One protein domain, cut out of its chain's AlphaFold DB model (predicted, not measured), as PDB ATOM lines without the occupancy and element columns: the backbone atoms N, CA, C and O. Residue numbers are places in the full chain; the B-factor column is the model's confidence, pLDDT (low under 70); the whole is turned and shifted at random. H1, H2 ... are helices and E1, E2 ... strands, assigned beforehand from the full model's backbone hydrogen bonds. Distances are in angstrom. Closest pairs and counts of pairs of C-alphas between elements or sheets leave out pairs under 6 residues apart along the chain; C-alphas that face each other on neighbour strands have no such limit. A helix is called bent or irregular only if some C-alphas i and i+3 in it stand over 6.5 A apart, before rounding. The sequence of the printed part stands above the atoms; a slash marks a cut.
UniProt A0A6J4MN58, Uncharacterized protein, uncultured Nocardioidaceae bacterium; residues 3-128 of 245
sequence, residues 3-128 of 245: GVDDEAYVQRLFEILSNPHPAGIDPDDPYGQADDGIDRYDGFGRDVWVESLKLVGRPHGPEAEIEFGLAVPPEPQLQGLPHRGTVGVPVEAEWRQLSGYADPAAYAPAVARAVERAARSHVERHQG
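AT A GLANCE: This is residues 3 to 128 of the 245 residues of an uncharacterized protein of uncultured Nocardioidaceae bacterium (UniProt A0A6J4MN58). A strongly twisted sheet of three strands has helices over one face, in two layers: H1 runs along edge strand E1, and the long H3 crosses slantwise over E2 and E3. Residues 19 to 47 make a long loop reaching up to 26 A from the mean of the C-alphas. The printed part has 126 residues, in the order H1 E1 E2 E3 H2 H3; the sheet E1 E2 E3 is a meander, each strand the antiparallel neighbour of the one before, and the class is mixed. It is compact, with a radius of gyration of the C-alphas of 15.5 A, but flat, spanning 46 by 42 by 20 A.

IN THESE COORDINATES: Find C-alpha 48 at (-0.007, -54.546, -12.174); there E1, residues 48 to 58, begins its 24.9 A and bends by 70 degrees at residue 55. E2 is residues 61 to 70, 27.8 A; E3 is residues 84 to 90, 20.4 A. H1, residues 3 to 18, is 22.0 A long; H2, residues 93 to 98, is 8.7 A. H3, residues 104 to 126, runs 32.0 A to C-alpha 126 at (-13.409, -48.534, -5.496); it is only just irregular, C-alphas 106 and 109 being 7.0 A apart.

HOW THE PARTS SIT: Hairpin E1 and E2 has N 54 and O 65 within hydrogen-bond range at 2.9 A; hairpin E2 and E3 has N 66 and O 87 at 2.8 A. H1 is on the sheet at a height of 8.8 A; its closest C-alphas to E1 are Ser 18 and Val 50, 5.8 A. H3 is at a height of 6.8 A; its closest to E3 are Ala 118 and Val 87, 6.5 A. With residues 104 to 112 alone H3 touches H1, the closest C-alphas being Pro 104 and Leu 13, 5.3 A. H2 only grazes the sheet. Every O i to N i+4 pair is within hydrogen-bond range in H1 and H2, 17 of 19 in H3.

THE WHOLE: The C-alphas farthest apart, Pro 27 and Pro 59, are 46.7 A apart. The printed part has no cut; links H1 to E1 and E2 to E3 are long. Mean pLDDT of the printed part is 81.3; 24 residues are under 70, among them 20 to 37.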
ATOM      1  N   GLY A   3       4.295 -38.158 -36.763       55.44
ATOM      2  CA  GLY A   3       3.583 -39.407 -36.451       55.44
ATOM      3  C   GLY A   3       4.435 -40.680 -36.445       55.44
ATOM      4  O   GLY A   3       4.238 -41.523 -35.585       55.44
ATOM      5  N   VAL A   4       5.414 -40.812 -37.349       59.78
ATOM      6  CA  VAL A   4       6.229 -42.044 -37.441       59.78
ATOM      7  C   VAL A   4       7.230 -42.160 -36.282       59.78
ATOM      8  O   VAL A   4       7.514 -43.266 -35.834       59.78
ATOM      9  N   ASP A   5       7.738 -41.031 -35.775       84.69
ATOM     10  CA  ASP A   5       8.661 -41.018 -34.630       84.69
ATOM     11  C   ASP A   5       7.928 -41.302 -33.311       84.69
ATOM     12  O   ASP A   5       8.390 -42.105 -32.503       84.69
ATOM     13  N   ASP A   6       6.743 -40.713 -33.121       89.06
ATOM     14  CA  ASP A   6       5.940 -40.926 -31.914       89.06
ATOM     15  C   ASP A   6       5.390 -42.366 -31.835       89.06
ATOM     16  O   ASP A   6       5.415 -42.975 -30.766       89.06
ATOM     17  N   GLU A   7       4.941 -42.949 -32.954       91.44
ATOM     18  CA  GLU A   7       4.478 -44.347 -33.002       91.44
ATOM     19  C   GLU A   7       5.610 -45.343 -32.719       91.44
ATOM     20  O   GLU A   7       5.434 -46.259 -31.914       91.44
ATOM     21  N   ALA A   8       6.788 -45.148 -33.321       93.00
ATOM     22  CA  ALA A   8       7.955 -45.990 -33.061       93.00
ATOM     23  C   ALA A   8       8.427 -45.872 -31.603       93.00
ATOM     24  O   ALA A   8       8.775 -46.874 -30.976       93.00
ATOM     25  N   TYR A   9       8.388 -44.661 -31.039       93.69
ATOM     26  CA  TYR A   9       8.696 -44.423 -29.633       93.69
ATOM     27  C   TYR A   9       7.718 -45.151 -28.703       93.69
ATOM     28  O   TYR A   9       8.147 -45.840 -27.779       93.69
ATOM     29  N   VAL A  10       6.412 -45.039 -28.965       95.06
ATOM     30  CA  VAL A  10       5.355 -45.725 -28.206       95.06
ATOM     31  C   VAL A  10       5.502 -47.242 -28.287       95.06
ATOM     32  O   VAL A  10       5.416 -47.915 -27.261       95.06
ATOM     33  N   GLN A  11       5.784 -47.778 -29.475       93.88
ATOM     34  CA  GLN A  11       6.023 -49.205 -29.664       93.88
ATOM     35  C   GLN A  11       7.240 -49.677 -28.857       93.88
ATOM     36  O   GLN A  11       7.161 -50.679 -28.148       93.88
ATOM     37  N   ARG A  12       8.350 -48.930 -28.896       91.94
ATOM     38  CA  ARG A  12       9.554 -49.276 -28.133       91.94
ATOM     39  C   ARG A  12       9.327 -49.194 -26.624       91.94
ATOM     40  O   ARG A  12       9.805 -50.046 -25.880       91.94
ATOM     41  N   LEU A  13       8.578 -48.192 -26.174       92.19
ATOM     42  CA  LEU A  13       8.174 -48.049 -24.780       92.19
ATOM     43  C   LEU A  13       7.308 -49.237 -24.329       92.19
ATOM     44  O   LEU A  13       7.541 -49.786 -23.254       92.19
ATOM     45  N   PHE A  14       6.359 -49.677 -25.160       93.19
ATOM     46  CA  PHE A  14       5.560 -50.871 -24.889       93.19
ATOM     47  C   PHE A  14       6.425 -52.125 -24.772       93.19
ATOM     48  O   PHE A  14       6.235 -52.888 -23.832       93.19
ATOM     49  N   GLU A  15       7.402 -52.334 -25.657       88.19
ATOM     50  CA  GLU A  15       8.325 -53.479 -25.576       88.19
ATOM     51  C   GLU A  15       9.085 -53.526 -24.243       88.19
ATOM     52  O   GLU A  15       9.230 -54.599 -23.667       88.19
ATOM     53  N   ILE A  16       9.528 -52.378 -23.723       86.31
ATOM     54  CA  ILE A  16      10.238 -52.296 -22.434       86.31
ATOM     55  C   ILE A  16       9.292 -52.603 -21.261       86.31
ATOM     56  O   ILE A  16       9.642 -53.354 -20.347       86.31
ATOM     57  N   LEU A  17       8.080 -52.037 -21.290       87.25
ATOM     58  CA  LEU A  17       7.086 -52.172 -20.218       87.25
ATOM     59  C   LEU A  17       6.412 -53.551 -20.183       87.25
ATOM     60  O   LEU A  17       6.046 -54.020 -19.109       87.25
ATOM     61  N   SER A  18       6.229 -54.176 -21.347       83.38
ATOM     62  CA  SER A  18       5.583 -55.487 -21.508       83.38
ATOM     63  C   SER A  18       6.563 -56.655 -21.509       83.38
ATOM     64  O   SER A  18       6.115 -57.803 -21.533       83.38
ATOM     65  N   ASN A  19       7.877 -56.387 -21.481       70.75
ATOM     66  CA  ASN A  19       8.899 -57.427 -21.449       70.75
ATOM     67  C   ASN A  19       8.584 -58.420 -20.309       70.75
ATOM     68  O   ASN A  19       8.536 -58.005 -19.143       70.75
ATOM     69  N   PRO A  20       8.305 -59.699 -20.621       51.81
ATOM     70  CA  PRO A  20       7.786 -60.641 -19.648       51.81
ATOM     71  C   PRO A  20       8.881 -61.069 -18.669       51.81
ATOM     72  O   PRO A  20       9.529 -62.086 -18.882       51.81
ATOM     73  N   HIS A  21       8.978 -60.358 -17.538       45.47
ATOM     74  CA  HIS A  21       9.580 -60.841 -16.289       45.47
ATOM     75  C   HIS A  21      11.108 -61.133 -16.354       45.47
ATOM     76  O   HIS A  21      11.713 -61.238 -17.417       45.47
ATOM     77  N   PRO A  22      11.734 -61.397 -15.201       41.66
ATOM     78  CA  PRO A  22      12.387 -62.687 -15.076       41.66
ATOM     79  C   PRO A  22      11.465 -63.528 -14.198       41.66
ATOM     80  O   PRO A  22      11.262 -63.242 -13.021       41.66
ATOM     81  N   ALA A  23      10.827 -64.549 -14.775       41.03
ATOM     82  CA  ALA A  23       9.925 -65.465 -14.065       41.03
ATOM     83  C   ALA A  23      10.728 -66.497 -13.246       41.03
ATOM     84  O   ALA A  23      10.378 -67.668 -13.125       41.03
ATOM     85  N   GLY A  24      11.854 -66.053 -12.711       38.69
ATOM     86  CA  GLY A  24      12.905 -66.835 -12.106       38.69
ATOM     87  C   GLY A  24      14.089 -65.903 -11.975       38.69
ATOM     88  O   GLY A  24      14.502 -65.334 -12.975       38.69
ATOM     89  N   ILE A  25      14.556 -65.721 -10.742       40.91
ATOM     90  CA  ILE A  25      15.861 -65.160 -10.379       40.91
ATOM     91  C   ILE A  25      16.829 -65.371 -11.551       40.91
ATOM     92  O   ILE A  25      17.153 -66.525 -11.847       40.91
ATOM     93  N   ASP A  26      17.237 -64.302 -12.240       47.62
ATOM     94  CA  ASP A  26      18.412 -64.396 -13.099       47.62
ATOM     95  C   ASP A  26      19.553 -64.823 -12.159       47.62
ATOM     96  O   ASP A  26      19.792 -64.140 -11.160       47.62
ATOM     97  N   PRO A  27      20.203 -65.984 -12.364       48.22
ATOM     98  CA  PRO A  27      21.292 -66.395 -11.488       48.22
ATOM     99  C   PRO A  27      22.427 -65.357 -11.442       48.22
ATOM    100  O   PRO A  27      23.145 -65.310 -10.440       48.22
ATOM    101  N   ASP A  28      22.550 -64.530 -12.486       52.44
ATOM    102  CA  ASP A  28      23.528 -63.453 -12.618       52.44
ATOM    103  C   ASP A  28      22.970 -62.074 -12.187       52.44
ATOM    104  O   ASP A  28      23.752 -61.162 -11.913       52.44
ATOM    105  N   ASP A  29      21.647 -61.936 -12.029       49.28
ATOM    106  CA  ASP A  29      20.958 -60.767 -11.450       49.28
ATOM    107  C   ASP A  29      19.808 -61.207 -10.513       49.28
ATOM    108  O   ASP A  29      18.614 -61.108 -10.828       49.28
ATOM    109  N   PRO A  30      20.141 -61.724  -9.317       44.09
ATOM    110  CA  PRO A  30      19.158 -62.332  -8.425       44.09
ATOM    111  C   PRO A  30      18.181 -61.330  -7.798       44.09
ATOM    112  O   PRO A  30      17.214 -61.739  -7.149       44.09
ATOM    113  N   TYR A  31      18.436 -60.036  -7.990       46.97
ATOM    114  CA  TYR A  31      17.593 -58.929  -7.553       46.97
ATOM    115  C   TYR A  31      16.864 -58.254  -8.720       46.97
ATOM    116  O   TYR A  31      16.171 -57.269  -8.472       46.97
ATOM    117  N   GLY A  32      17.022 -58.782  -9.947       45.56
ATOM    118  CA  GLY A  32      16.394 -58.335 -11.190       45.56
ATOM    119  C   GLY A  32      16.333 -56.820 -11.300       45.56
ATOM    120  O   GLY A  32      15.288 -56.256 -11.639       45.56
ATOM    121  N   GLN A  33      17.459 -56.171 -11.005       50.56
ATOM    122  CA  GLN A  33      17.695 -54.831 -11.503       50.56
ATOM    123  C   GLN A  33      18.085 -54.990 -12.964       50.56
ATOM    124  O   GLN A  33      19.239 -54.793 -13.337       50.56
ATOM    125  N   ALA A  34      17.099 -55.304 -13.815       53.06
ATOM    126  CA  ALA A  34      17.239 -54.918 -15.205       53.06
ATOM    127  C   ALA A  34      17.702 -53.453 -15.171       53.06
ATOM    128  O   ALA A  34      17.053 -52.621 -14.530       53.06
ATOM    129  N   ASP A  35      18.840 -53.146 -15.801       58.88
ATOM    130  CA  ASP A  35      19.470 -51.810 -15.816       58.88
ATOM    131  C   ASP A  35      18.541 -50.705 -16.389       58.88
ATOM    132  O   ASP A  35      18.946 -49.561 -16.592       58.88
ATOM    133  N   ASP A  36      17.275 -51.033 -16.664       62.94
ATOM    134  CA  ASP A  36      16.211 -50.132 -17.067       62.94
ATOM    135  C   ASP A  36      15.547 -49.375 -15.906       62.94
ATOM    136  O   ASP A  36      14.850 -48.401 -16.172       62.94
ATOM    137  N   GLY A  37      15.773 -49.751 -14.639       66.69
ATOM    138  CA  GLY A  37      15.311 -48.997 -13.465       66.69
ATOM    139  C   GLY A  37      13.817 -49.129 -13.128       66.69
ATOM    140  O   GLY A  37      13.278 -48.269 -12.421       66.69
ATOM    141  N   ILE A  38      13.137 -50.169 -13.628       72.81
ATOM    142  CA  ILE A  38      11.760 -50.524 -13.247       72.81
ATOM    143  C   ILE A  38      11.797 -51.628 -12.181       72.81
ATOM    144  O   ILE A  38      12.287 -52.725 -12.448       72.81
ATOM    145  N   ASP A  39      11.225 -51.361 -11.003       72.44
ATOM    146  CA  ASP A  39      11.025 -52.395  -9.980       72.44
ATOM    147  C   ASP A  39       9.922 -53.356 -10.438       72.44
ATOM    148  O   ASP A  39       8.790 -52.941 -10.666       72.44
ATOM    149  N   ARG A  40      10.274 -54.629 -10.649       71.75
ATOM    150  CA  ARG A  40       9.340 -55.686 -11.070       71.75
ATOM    151  C   ARG A  40       9.092 -56.736  -9.975       71.75
ATOM    152  O   ARG A  40       8.466 -57.763 -10.247       71.75
ATOM    153  N   TYR A  41       9.615 -56.532  -8.760       62.22
ATOM    154  CA  TYR A  41       9.490 -57.484  -7.646       62.22
ATOM    155  C   TYR A  41       8.363 -57.131  -6.682       62.22
ATOM    156  O   TYR A  41       7.744 -58.038  -6.104       62.22
ATOM    157  N   ASP A  42       8.074 -55.843  -6.513       61.38
ATOM    158  CA  ASP A  42       6.884 -55.369  -5.825       61.38
ATOM    159  C   ASP A  42       5.987 -54.555  -6.770       61.38
ATOM    160  O   ASP A  42       6.451 -53.783  -7.593       61.38
ATOM    161  N   GLY A  43       4.673 -54.804  -6.743       70.06
ATOM    162  CA  GLY A  43       3.727 -54.042  -7.560       70.06
ATOM    163  C   GLY A  43       3.785 -54.346  -9.064       70.06
ATOM    164  O   GLY A  43       2.976 -55.130  -9.564       70.06
ATOM    165  N   PHE A  44       4.675 -53.698  -9.813       73.25
ATOM    166  CA  PHE A  44       4.726 -53.778 -11.276       73.25
ATOM    167  C   PHE A  44       5.207 -55.153 -11.778       73.25
ATOM    168  O   PHE A  44       6.069 -55.797 -11.193       73.25
ATOM    169  N   GLY A  45       4.621 -55.657 -12.861       67.00
ATOM    170  CA  GLY A  45       4.869 -56.996 -13.408       67.00
ATOM    171  C   GLY A  45       4.143 -58.136 -12.677       67.00
ATOM    172  O   GLY A  45       3.705 -59.078 -13.335       67.00
ATOM    173  N   ARG A  46       3.952 -58.041 -11.352       74.94
ATOM    174  CA  ARG A  46       3.228 -59.045 -10.544       74.94
ATOM    175  C   ARG A  46       1.775 -58.662 -10.269       74.94
ATOM    176  O   ARG A  46       0.862 -59.425 -10.572       74.94
ATOM    177  N   ASP A  47       1.578 -57.498  -9.663       80.94
ATOM    178  CA  ASP A  47       0.273 -57.015  -9.214       80.94
ATOM    179  C   ASP A  47      -0.371 -56.115 -10.276       80.94
ATOM    180  O   ASP A  47      -1.591 -56.073 -10.392       80.94
ATOM    181  N   VAL A  48       0.437 -55.427 -11.086       86.00
ATOM    182  CA  VAL A  48      -0.007 -54.546 -12.174       86.00
ATOM    183  C   VAL A  48       0.850 -54.788 -13.411       86.00
ATOM    184  O   VAL A  48       2.068 -54.823 -13.306       86.00
ATOM    185  N   TRP A  49       0.251 -54.912 -14.593       88.25
ATOM    186  CA  TRP A  49       0.996 -55.085 -15.849       88.25
ATOM    187  C   TRP A  49       0.410 -54.234 -16.969       88.25
ATOM    188  O   TRP A  49      -0.766 -53.877 -16.944       88.25
ATOM    189  N   VAL A  50       1.226 -53.927 -17.974       90.94
ATOM    190  CA  VAL A  50       0.784 -53.207 -19.173       90.94
ATOM    191  C   VAL A  50       0.247 -54.213 -20.195       90.94
ATOM    192  O   VAL A  50       0.957 -55.130 -20.597       90.94
ATOM    193  N   GLU A  51      -1.013 -54.054 -20.607       91.31
ATOM    194  CA  GLU A  51      -1.659 -54.885 -21.634       91.31
ATOM    195  C   GLU A  51      -1.488 -54.290 -23.035       91.31
ATOM    196  O   GLU A  51      -1.263 -55.024 -23.997       91.31
ATOM    197  N   SER A  52      -1.598 -52.965 -23.162       93.81
ATOM    198  CA  SER A  52      -1.439 -52.271 -24.438       93.81
ATOM    199  C   SER A  52      -0.981 -50.822 -24.254       93.81
ATOM    200  O   SER A  52      -1.161 -50.216 -23.195       93.81
ATOM    201  N   LEU A  53      -0.383 -50.267 -25.309       95.38
ATOM    202  CA  LEU A  53      -0.063 -48.849 -25.447       95.38
ATOM    203  C   LEU A  53      -0.552 -48.382 -26.816       95.38
ATOM    204  O   LEU A  53      -0.281 -49.035 -27.824       95.38
ATOM    205  N   LYS A  54      -1.234 -47.238 -26.873       95.31
ATOM    206  CA  LYS A  54      -1.655 -46.627 -28.138       95.31
ATOM    207  C   LYS A  54      -1.444 -45.123 -28.129       95.31
ATOM    208  O   LYS A  54      -1.730 -44.448 -27.143       95.31
ATOM    209  N   LEU A  55      -0.970 -44.595 -29.251       95.38
ATOM    210  CA  LEU A  55      -0.836 -43.159 -29.448       95.38
ATOM    211  C   LEU A  55      -2.224 -42.532 -29.637       95.38
ATOM    212  O   LEU A  55      -3.001 -42.966 -30.489       95.38
ATOM    213  N   VAL A  56      -2.539 -41.502 -28.855       94.31
ATOM    214  CA  VAL A  56      -3.798 -40.757 -28.928       94.31
ATOM    215  C   VAL A  56      -3.536 -39.256 -28.982       94.31
ATOM    216  O   VAL A  56      -2.621 -38.733 -28.349       94.31
ATOM    217  N   GLY A  57      -4.361 -38.535 -29.741       90.44
ATOM    218  CA  GLY A  57      -4.344 -37.074 -29.745       90.44
ATOM    219  C   GLY A  57      -5.125 -36.516 -28.557       90.44
ATOM    220  O   GLY A  57      -6.293 -36.863 -28.366       90.44
ATOM    221  N   ARG A  58      -4.504 -35.631 -27.773       87.44
ATOM    222  CA  ARG A  58      -5.121 -34.957 -26.622       87.44
ATOM    223  C   ARG A  58      -4.967 -33.435 -26.741       87.44
ATOM    224  O   ARG A  58      -4.158 -32.965 -27.542       87.44
ATOM    225  N   PRO A  59      -5.729 -32.637 -25.966       83.56
ATOM    226  CA  PRO A  59      -5.689 -31.171 -26.059       83.56
ATOM    227  C   PRO A  59      -4.304 -30.544 -25.837       83.56
ATOM    228  O   PRO A  59      -4.081 -29.404 -26.234       83.56
ATOM    229  N   HIS A  60      -3.389 -31.275 -25.199       83.06
ATOM    230  CA  HIS A  60      -2.059 -30.806 -24.811       83.06
ATOM    231  C   HIS A  60      -0.922 -31.458 -25.608       83.06
ATOM    232  O   HIS A  60       0.240 -31.323 -25.242       83.06
ATOM    233  N   GLY A  61      -1.253 -32.145 -26.703       86.38
ATOM    234  CA  GLY A  61      -0.301 -32.871 -27.535       86.38
ATOM    235  C   GLY A  61      -0.607 -34.369 -27.598       86.38
ATOM    236  O   GLY A  61      -1.622 -34.825 -27.067       86.38
ATOM    237  N   PRO A  62       0.230 -35.144 -28.302       91.75
ATOM    238  CA  PRO A  62       0.110 -36.593 -28.328       91.75
ATOM    239  C   PRO A  62       0.446 -37.215 -26.962       91.75
ATOM    240  O   PRO A  62       1.436 -36.863 -26.310       91.75
ATOM    241  N   GLU A  63      -0.367 -38.187 -26.562       94.56
ATOM    242  CA  GLU A  63      -0.174 -39.025 -25.379       94.56
ATOM    243  C   GLU A  63      -0.147 -40.501 -25.783       94.56
ATOM    244  O   GLU A  63      -0.774 -40.907 -26.761       94.56
ATOM    245  N   ALA A  64       0.544 -41.321 -25.002       95.25
ATOM    246  CA  ALA A  64       0.338 -42.755 -24.981       95.25
ATOM    247  C   ALA A  64      -0.781 -43.081 -23.984       95.25
ATOM    248  O   ALA A  64      -0.628 -42.855 -22.785       95.25
ATOM    249  N   GLU A  65      -1.899 -43.614 -24.471       97.12
ATOM    250  CA  GLU A  65      -2.908 -44.245 -23.623       97.12
ATOM    251  C   GLU A  65      -2.479 -45.685 -23.339       97.12
ATOM    252  O   GLU A  65      -2.260 -46.476 -24.257       97.12
ATOM    253  N   ILE A  66      -2.334 -45.993 -22.057       96.12
ATOM    254  CA  ILE A  66      -1.844 -47.262 -21.534       96.12
ATOM    255  C   ILE A  66      -3.030 -47.999 -20.937       96.12
ATOM    256  O   ILE A  66      -3.669 -47.489 -20.015       96.12
ATOM    257  N   GLU A  67      -3.304 -49.201 -21.429       96.38
ATOM    258  CA  GLU A  67      -4.233 -50.128 -20.790       96.38
ATOM    259  C   GLU A  67      -3.424 -51.046 -19.876       96.38
ATOM    260  O   GLU A  67      -2.437 -51.650 -20.303       96.38
ATOM    261  N   PHE A  68      -3.818 -51.126 -18.608       93.81
ATOM    262  CA  PHE A  68      -3.146 -51.956 -17.615       93.81
ATOM    263  C   PHE A  68      -4.110 -52.958 -16.991       93.81
ATOM    264  O   PHE A  68      -5.296 -52.669 -16.806       93.81
ATOM    265  N   GLY A  69      -3.580 -54.125 -16.642       91.25
ATOM    266  CA  GLY A  69      -4.255 -55.131 -15.838       91.25
ATOM    267  C   GLY A  69      -3.838 -55.056 -14.371       91.25
ATOM    268  O   GLY A  69      -2.763 -54.553 -14.043       91.25
ATOM    269  N   LEU A  70      -4.713 -55.538 -13.489       89.88
ATOM    270  CA  LEU A  70      -4.541 -55.561 -12.040       89.88
ATOM    271  C   LEU A  70      -4.871 -56.958 -11.493       89.88
ATOM    272  O   LEU A  70      -5.978 -57.480 -11.682       89.88
ATOM    273  N   ALA A  71      -3.929 -57.539 -10.754       85.69
ATOM    274  CA  ALA A  71      -4.156 -58.726  -9.948       85.69
ATOM    275  C   ALA A  71      -4.928 -58.310  -8.693       85.69
ATOM    276  O   ALA A  71      -4.397 -57.672  -7.786       85.69
ATOM    277  N   VAL A  72      -6.215 -58.651  -8.649       79.94
ATOM    278  CA  VAL A  72      -7.081 -58.324  -7.513       79.94
ATOM    279  C   VAL A  72      -7.153 -59.542  -6.591       79.94
ATOM    280  O   VAL A  72      -7.654 -60.585  -7.024       79.94
ATOM    281  N   PRO A  73      -6.673 -59.455  -5.336       79.12
ATOM    282  CA  PRO A  73      -6.812 -60.555  -4.394       79.12
ATOM    283  C   PRO A  73      -8.294 -60.783  -4.044       79.12
ATOM    284  O   PRO A  73      -9.097 -59.848  -4.113       79.12
ATOM    285  N   PRO A  74      -8.688 -62.013  -3.655       78.56
ATOM    286  CA  PRO A  74     -10.081 -62.389  -3.396       78.56
ATOM    287  C   PRO A  74     -10.588 -61.864  -2.039       78.56
ATOM    288  O   PRO A  74     -11.132 -62.606  -1.221       78.56
ATOM    289  N   GLU A  75     -10.387 -60.579  -1.771       84.25
ATOM    290  CA  GLU A  75     -10.809 -59.910  -0.547       84.25
ATOM    291  C   GLU A  75     -12.224 -59.329  -0.707       84.25
ATOM    292  O   GLU A  75     -12.506 -58.686  -1.723       84.25
ATOM    293  N   PRO A  76     -13.116 -59.461   0.296       83.56
ATOM    294  CA  PRO A  76     -14.478 -58.929   0.212       83.56
ATOM    295  C   PRO A  76     -14.541 -57.428  -0.109       83.56
ATOM    296  O   PRO A  76     -15.394 -57.005  -0.885       83.56
ATOM    297  N   GLN A  77     -13.618 -56.618   0.429       81.19
ATOM    298  CA  GLN A  77     -13.550 -55.177   0.145       81.19
ATOM    299  C   GLN A  77     -13.158 -54.824  -1.301       81.19
ATOM    300  O   GLN A  77     -13.366 -53.688  -1.726       81.19
ATOM    301  N   LEU A  78     -12.586 -55.767  -2.052       82.12
ATOM    302  CA  LEU A  78     -12.186 -55.585  -3.450       82.12
ATOM    303  C   LEU A  78     -13.154 -56.267  -4.423       82.12
ATOM    304  O   LEU A  78     -12.952 -56.224  -5.635       82.12
ATOM    305  N   GLN A  79     -14.232 -56.874  -3.918       83.12
ATOM    306  CA  GLN A  79     -15.230 -57.506  -4.767       83.12
ATOM    307  C   GLN A  79     -15.853 -56.471  -5.716       83.12
ATOM    308  O   GLN A  79     -16.318 -55.411  -5.293       83.12
ATOM    309  N   GLY A  80     -15.849 -56.782  -7.014       83.81
ATOM    310  CA  GLY A  80     -16.360 -55.898  -8.064       83.81
ATOM    311  C   GLY A  80     -15.377 -54.827  -8.547       83.81
ATOM    312  O   GLY A  80     -15.756 -54.045  -9.417       83.81
ATOM    313  N   LEU A  81     -14.144 -54.789  -8.025       85.75
ATOM    314  CA  LEU A  81     -13.086 -53.932  -8.557       85.75
ATOM    315  C   LEU A  81     -12.765 -54.362 -10.001       85.75
ATOM    316  O   LEU A  81     -12.471 -55.541 -10.225       85.75
ATOM    317  N   PRO A  82     -12.803 -53.453 -10.989       87.25
ATOM    318  CA  PRO A  82     -12.375 -53.790 -12.337       87.25
ATOM    319  C   PRO A  82     -10.901 -54.216 -12.362       87.25
ATOM    320  O   PRO A  82     -10.026 -53.560 -11.805       87.25
ATOM    321  N   HIS A  83     -10.620 -55.313 -13.060       89.94
ATOM    322  CA  HIS A  83      -9.262 -55.847 -13.224       89.94
ATOM    323  C   HIS A  83      -8.428 -55.078 -14.252       89.94
ATOM    324  O   HIS A  83      -7.308 -55.477 -14.553       89.94
ATOM    325  N   ARG A  84      -8.992 -54.030 -14.855       92.44
ATOM    326  CA  ARG A  84      -8.368 -53.254 -15.921       92.44
ATOM    327  C   ARG A  84      -8.623 -51.776 -15.719       92.44
ATOM    328  O   ARG A  84      -9.712 -51.381 -15.300       92.44
ATOM    329  N   GLY A  85      -7.640 -50.971 -16.086       93.38
ATOM    330  CA  GLY A  85      -7.741 -49.522 -16.081       93.38
ATOM    331  C   GLY A  85      -6.948 -48.901 -17.218       93.38
ATOM    332  O   GLY A  85      -6.272 -49.588 -17.984       93.38
ATOM    333  N   THR A  86      -7.056 -47.581 -17.322       94.94
ATOM    334  CA  THR A  86      -6.321 -46.798 -18.310       94.94
ATOM    335  C   THR A  86      -5.635 -45.604 -17.665       94.94
ATOM    336  O   THR A  86      -6.126 -45.048 -16.677       94.94
ATOM    337  N   VAL A  87      -4.490 -45.214 -18.220       94.75
ATOM    338  CA  VAL A  87      -3.767 -43.986 -17.866       94.75
ATOM    339  C   VAL A  87      -3.120 -43.392 -19.117       94.75
ATOM    340  O   VAL A  87      -2.675 -44.131 -19.990       94.75
ATOM    341  N   GLY A  88      -3.113 -42.066 -19.234       93.38
ATOM    342  CA  GLY A  88      -2.407 -41.353 -20.299       93.38
ATOM    343  C   GLY A  88      -1.044 -40.872 -19.814       93.38
ATOM    344  O   GLY A  88      -0.916 -40.465 -18.662       93.38
ATOM    345  N   VAL A  89      -0.027 -40.917 -20.674       93.62
ATOM    346  CA  VAL A  89       1.274 -40.278 -20.423       93.62
ATOM    347  C   VAL A  89       1.728 -39.500 -21.659       93.62
ATOM    348  O   VAL A  89       1.499 -39.949 -22.782       93.62
ATOM    349  N   PRO A  90       2.388 -38.346 -21.508       93.56
ATOM    350  CA  PRO A  90       2.807 -37.549 -22.655       93.56
ATOM    351  C   PRO A  90       3.935 -38.195 -23.456       93.56
ATOM    352  O   PRO A  90       4.835 -38.818 -22.890       93.56
ATOM    353  N   VAL A  91       3.893 -38.002 -24.778       93.75
ATOM    354  CA  VAL A  91       4.918 -38.487 -25.723       93.75
ATOM    355  C   VAL A  91       5.270 -37.460 -26.807       93.75
ATOM    356  O   VAL A  91       5.975 -37.783 -27.756       93.75
ATOM    357  N   GLU A  92       4.841 -36.204 -26.667       91.88
ATOM    358  CA  GLU A  92       5.233 -35.122 -27.581       91.88
ATOM    359  C   GLU A  92       6.765 -34.985 -27.661       91.88
ATOM    360  O   GLU A  92       7.434 -34.854 -26.637       91.88
ATOM    361  N   ALA A  93       7.321 -34.962 -28.877       90.81
ATOM    362  CA  ALA A  93       8.765 -34.886 -29.118       90.81
ATOM    363  C   ALA A  93       9.466 -33.717 -28.395       90.81
ATOM    364  O   ALA A  93      10.503 -33.920 -27.763       90.81
ATOM    365  N   GLU A  94       8.900 -32.503 -28.448       90.56
ATOM    366  CA  GLU A  94       9.459 -31.323 -27.761       90.56
ATOM    367  C   GLU A  94       9.510 -31.556 -26.242       90.56
ATOM    368  O   GLU A  94      10.539 -31.334 -25.602       90.56
ATOM    369  N   TRP A  95       8.416 -32.060 -25.662       92.44
ATOM    370  CA  TRP A  95       8.341 -32.363 -24.233       92.44
ATOM    371  C   TRP A  95       9.320 -33.469 -23.824       92.44
ATOM    372  O   TRP A  95      10.010 -33.320 -22.813       92.44
ATOM    373  N   ARG A  96       9.418 -34.545 -24.619       92.12
ATOM    374  CA  ARG A  96      10.352 -35.659 -24.403       92.12
ATOM    375  C   ARG A  96      11.787 -35.151 -24.311       92.12
ATOM    376  O   ARG A  96      12.482 -35.448 -23.344       92.12
ATOM    377  N   GLN A  97      12.209 -34.330 -25.268       90.94
ATOM    378  CA  GLN A  97      13.558 -33.761 -25.290       90.94
ATOM    379  C   GLN A  97      13.834 -32.885 -24.066       90.94
ATOM    380  O   GLN A  97      14.846 -33.073 -23.391       90.94
ATOM    381  N   LEU A  98      12.926 -31.961 -23.747       90.50
ATOM    382  CA  LEU A  98      13.105 -31.040 -22.624       90.50
ATOM    383  C   LEU A  98      13.070 -31.745 -21.257       90.50
ATOM    384  O   LEU A  98      13.715 -31.282 -20.320       90.50
ATOM    385  N   SER A  99      12.348 -32.862 -21.152       88.44
ATOM    386  CA  SER A  99      12.209 -33.639 -19.912       88.44
ATOM    387  C   SER A  99      13.300 -34.697 -19.717       88.44
ATOM    388  O   SER A  99      13.294 -35.380 -18.698       88.44
ATOM    389  N   GLY A 100      14.225 -34.856 -20.674       89.38
ATOM    390  CA  GLY A 100      15.237 -35.920 -20.643       89.38
ATOM    391  C   GLY A 100      14.699 -37.312 -21.005       89.38
ATOM    392  O   GLY A 100      15.356 -38.312 -20.745       89.38
ATOM    393  N   TYR A 101      13.524 -37.378 -21.631       92.62
ATOM    394  CA  TYR A 101      12.810 -38.593 -22.035       92.62
ATOM    395  C   TYR A 101      12.805 -38.781 -23.557       92.62
ATOM    396  O   TYR A 101      11.845 -39.276 -24.132       92.62
ATOM    397  N   ALA A 102      13.856 -38.327 -24.244       91.25
ATOM    398  CA  ALA A 102      14.005 -38.588 -25.675       91.25
ATOM    399  C   ALA A 102      14.264 -40.081 -25.958       91.25
ATOM    400  O   ALA A 102      13.826 -40.592 -26.985       91.25
ATOM    401  N   ASP A 103      14.944 -40.770 -25.038       86.62
ATOM    402  CA  ASP A 103      15.141 -42.219 -25.061       86.62
ATOM    403  C   ASP A 103      13.978 -42.926 -24.332       86.62
ATOM    404  O   ASP A 103      13.758 -42.644 -23.146       86.62
ATOM    405  N   PRO A 104      13.246 -43.854 -24.988       89.88
ATOM    406  CA  PRO A 104      12.207 -44.652 -24.342       89.88
ATOM    407  C   PRO A 104      12.667 -45.351 -23.058       89.88
ATOM    408  O   PRO A 104      11.882 -45.448 -22.115       89.88
ATOM    409  N   ALA A 105      13.919 -45.818 -22.997       84.81
ATOM    410  CA  ALA A 105      14.448 -46.512 -21.823       84.81
ATOM    411  C   ALA A 105      14.545 -45.586 -20.605       84.81
ATOM    412  O   ALA A 105      14.137 -45.964 -19.511       84.81
ATOM    413  N   ALA A 106      14.971 -44.336 -20.804       84.19
ATOM    414  CA  ALA A 106      15.001 -43.330 -19.743       84.19
ATOM    415  C   ALA A 106      13.593 -42.957 -19.240       84.19
ATOM    416  O   ALA A 106      13.427 -42.542 -18.091       84.19
ATOM    417  N   TYR A 107      12.568 -43.096 -20.089       90.94
ATOM    418  CA  TYR A 107      11.190 -42.762 -19.734       90.94
ATOM    419  C   TYR A 107      10.422 -43.912 -19.077       90.94
ATOM    420  O   TYR A 107       9.558 -43.668 -18.230       90.94
ATOM    421  N   ALA A 108      10.733 -45.159 -19.432       89.88
ATOM    422  CA  ALA A 108       9.984 -46.336 -19.003       89.88
ATOM    423  C   ALA A 108       9.781 -46.439 -17.471       89.88
ATOM    424  O   ALA A 108       8.645 -46.692 -17.063       89.88
ATOM    425  N   PRO A 109      10.760 -46.116 -16.597       86.94
ATOM    426  CA  PRO A 109      10.545 -46.066 -15.143       86.94
ATOM    427  C   PRO A 109       9.491 -45.060 -14.688       86.94
ATOM    428  O   PRO A 109       8.731 -45.308 -13.751       86.94
ATOM    429  N   ALA A 110       9.440 -43.887 -15.322       89.19
ATOM    430  CA  ALA A 110       8.435 -42.880 -15.001       89.19
ATOM    431  C   ALA A 110       7.034 -43.354 -15.411       89.19
ATOM    432  O   ALA A 110       6.073 -43.129 -14.670       89.19
ATOM    433  N   VAL A 111       6.940 -44.050 -16.545       92.12
ATOM    434  CA  VAL A 111       5.693 -44.625 -17.055       92.12
ATOM    435  C   VAL A 111       5.214 -45.786 -16.182       92.12
ATOM    436  O   VAL A 111       4.046 -45.797 -15.800       92.12
ATOM    437  N   ALA A 112       6.101 -46.698 -15.771       90.19
ATOM    438  CA  ALA A 112       5.774 -47.775 -14.835       90.19
ATOM    439  C   ALA A 112       5.191 -47.218 -13.522       90.19
ATOM    440  O   ALA A 112       4.068 -47.553 -13.149       90.19
ATOM    441  N   ARG A 113       5.860 -46.230 -12.909       88.62
ATOM    442  CA  ARG A 113       5.348 -45.530 -11.713       88.62
ATOM    443  C   ARG A 113       4.015 -44.817 -11.942       88.62
ATOM    444  O   ARG A 113       3.246 -44.627 -11.000       88.62
ATOM    445  N   ALA A 114       3.741 -44.323 -13.150       91.06
ATOM    446  CA  ALA A 114       2.449 -43.718 -13.473       91.06
ATOM    447  C   ALA A 114       1.336 -44.777 -13.503       91.06
ATOM    448  O   ALA A 114       0.273 -44.559 -12.923       91.06
ATOM    449  N   VAL A 115       1.609 -45.941 -14.093       92.19
ATOM    450  CA  VAL A 115       0.690 -47.086 -14.133       92.19
ATOM    451  C   VAL A 115       0.407 -47.625 -12.729       92.19
ATOM    452  O   VAL A 115      -0.757 -47.786 -12.368       92.19
ATOM    453  N   GLU A 116       1.425 -47.813 -11.887       90.25
ATOM    454  CA  GLU A 116       1.232 -48.249 -10.494       90.25
ATOM    455  C   GLU A 116       0.395 -47.256  -9.686       90.25
ATOM    456  O   GLU A 116      -0.519 -47.638  -8.949       90.25
ATOM    457  N   ARG A 117       0.670 -45.953  -9.841       88.81
ATOM    458  CA  ARG A 117      -0.131 -44.899  -9.210       88.81
ATOM    459  C   ARG A 117      -1.578 -44.956  -9.683       88.81
ATOM    460  O   ARG A 117      -2.474 -44.900  -8.843       88.81
ATOM    461  N   ALA A 118      -1.810 -45.114 -10.985       90.44
ATOM    462  CA  ALA A 118      -3.149 -45.224 -11.549       90.44
ATOM    463  C   ALA A 118      -3.894 -46.459 -11.021       90.44
ATOM    464  O   ALA A 118      -5.065 -46.348 -10.654       90.44
ATOM    465  N   ALA A 119      -3.213 -47.602 -10.909       89.75
ATOM    466  CA  ALA A 119      -3.750 -48.830 -10.336       89.75
ATOM    467  C   ALA A 119      -4.109 -48.668  -8.851       89.75
ATOM    468  O   ALA A 119      -5.229 -48.980  -8.446       89.75
ATOM    469  N   ARG A 120      -3.224 -48.074  -8.040       87.44
ATOM    470  CA  ARG A 120      -3.524 -47.745  -6.637       87.44
ATOM    471  C   ARG A 120      -4.726 -46.809  -6.522       87.44
ATOM    472  O   ARG A 120      -5.648 -47.089  -5.762       87.44
ATOM    473  N   SER A 121      -4.772 -45.743  -7.317       85.56
ATOM    474  CA  SER A 121      -5.919 -44.829  -7.344       85.56
ATOM    475  C   SER A 121      -7.198 -45.500  -7.854       85.56
ATOM    476  O   SER A 121      -8.297 -45.061  -7.514       85.56
ATOM    477  N   HIS A 122      -7.102 -46.544  -8.679       85.38
ATOM    478  CA  HIS A 122      -8.239 -47.366  -9.093       85.38
ATOM    479  C   HIS A 122      -8.815 -48.148  -7.899       85.38
ATOM    480  O   HIS A 122     -10.017 -48.067  -7.639       85.38
ATOM    481  N   VAL A 123      -7.950 -48.795  -7.108       86.38
ATOM    482  CA  VAL A 123      -8.315 -49.505  -5.868       86.38
ATOM    483  C   VAL A 123      -8.912 -48.553  -4.826       86.38
ATOM    484  O   VAL A 123      -9.985 -48.815  -4.285       86.38
ATOM    485  N   GLU A 124      -8.258 -47.419  -4.564       84.25
ATOM    486  CA  GLU A 124      -8.698 -46.442  -3.557       84.25
ATOM    487  C   GLU A 124     -10.084 -45.860  -3.866       84.25
ATOM    488  O   GLU A 124     -10.904 -45.680  -2.960       84.25
ATOM    489  N   ARG A 125     -10.363 -45.588  -5.149       82.56
ATOM    490  CA  ARG A 125     -11.676 -45.106  -5.599       82.56
ATOM    491  C   ARG A 125     -12.761 -46.157  -5.390       82.56
ATOM    492  O   ARG A 125     -13.843 -45.811  -4.921       82.56
ATOM    493  N   HIS A 126     -12.470 -47.423  -5.694       84.06
ATOM    494  CA  HIS A 126     -13.409 -48.534  -5.496       84.06
ATOM    495  C   HIS A 126     -13.748 -48.763  -4.027       84.06
ATOM    496  O   HIS A 126     -14.915 -48.910  -3.674       84.06
ATOM    497  N   GLN A 127     -12.742 -48.706  -3.151       81.69
ATOM    498  CA  GLN A 127     -12.932 -48.837  -1.704       81.69
ATOM    499  C   GLN A 127     -13.787 -47.711  -1.104       81.69
ATOM    500  O   GLN A 127     -14.145 -47.760   0.073       81.69
ATOM    501  N   GLY A 128     -14.143 -46.695  -1.895       67.31
ATOM    502  CA  GLY A 128     -15.197 -45.764  -1.538       67.31
ATOM    503  C   GLY A 128     -14.858 -44.948  -0.301       67.31
ATOM    504  O   GLY A 128     -15.771 -44.574   0.441       67.31
TER     505      GLY A 128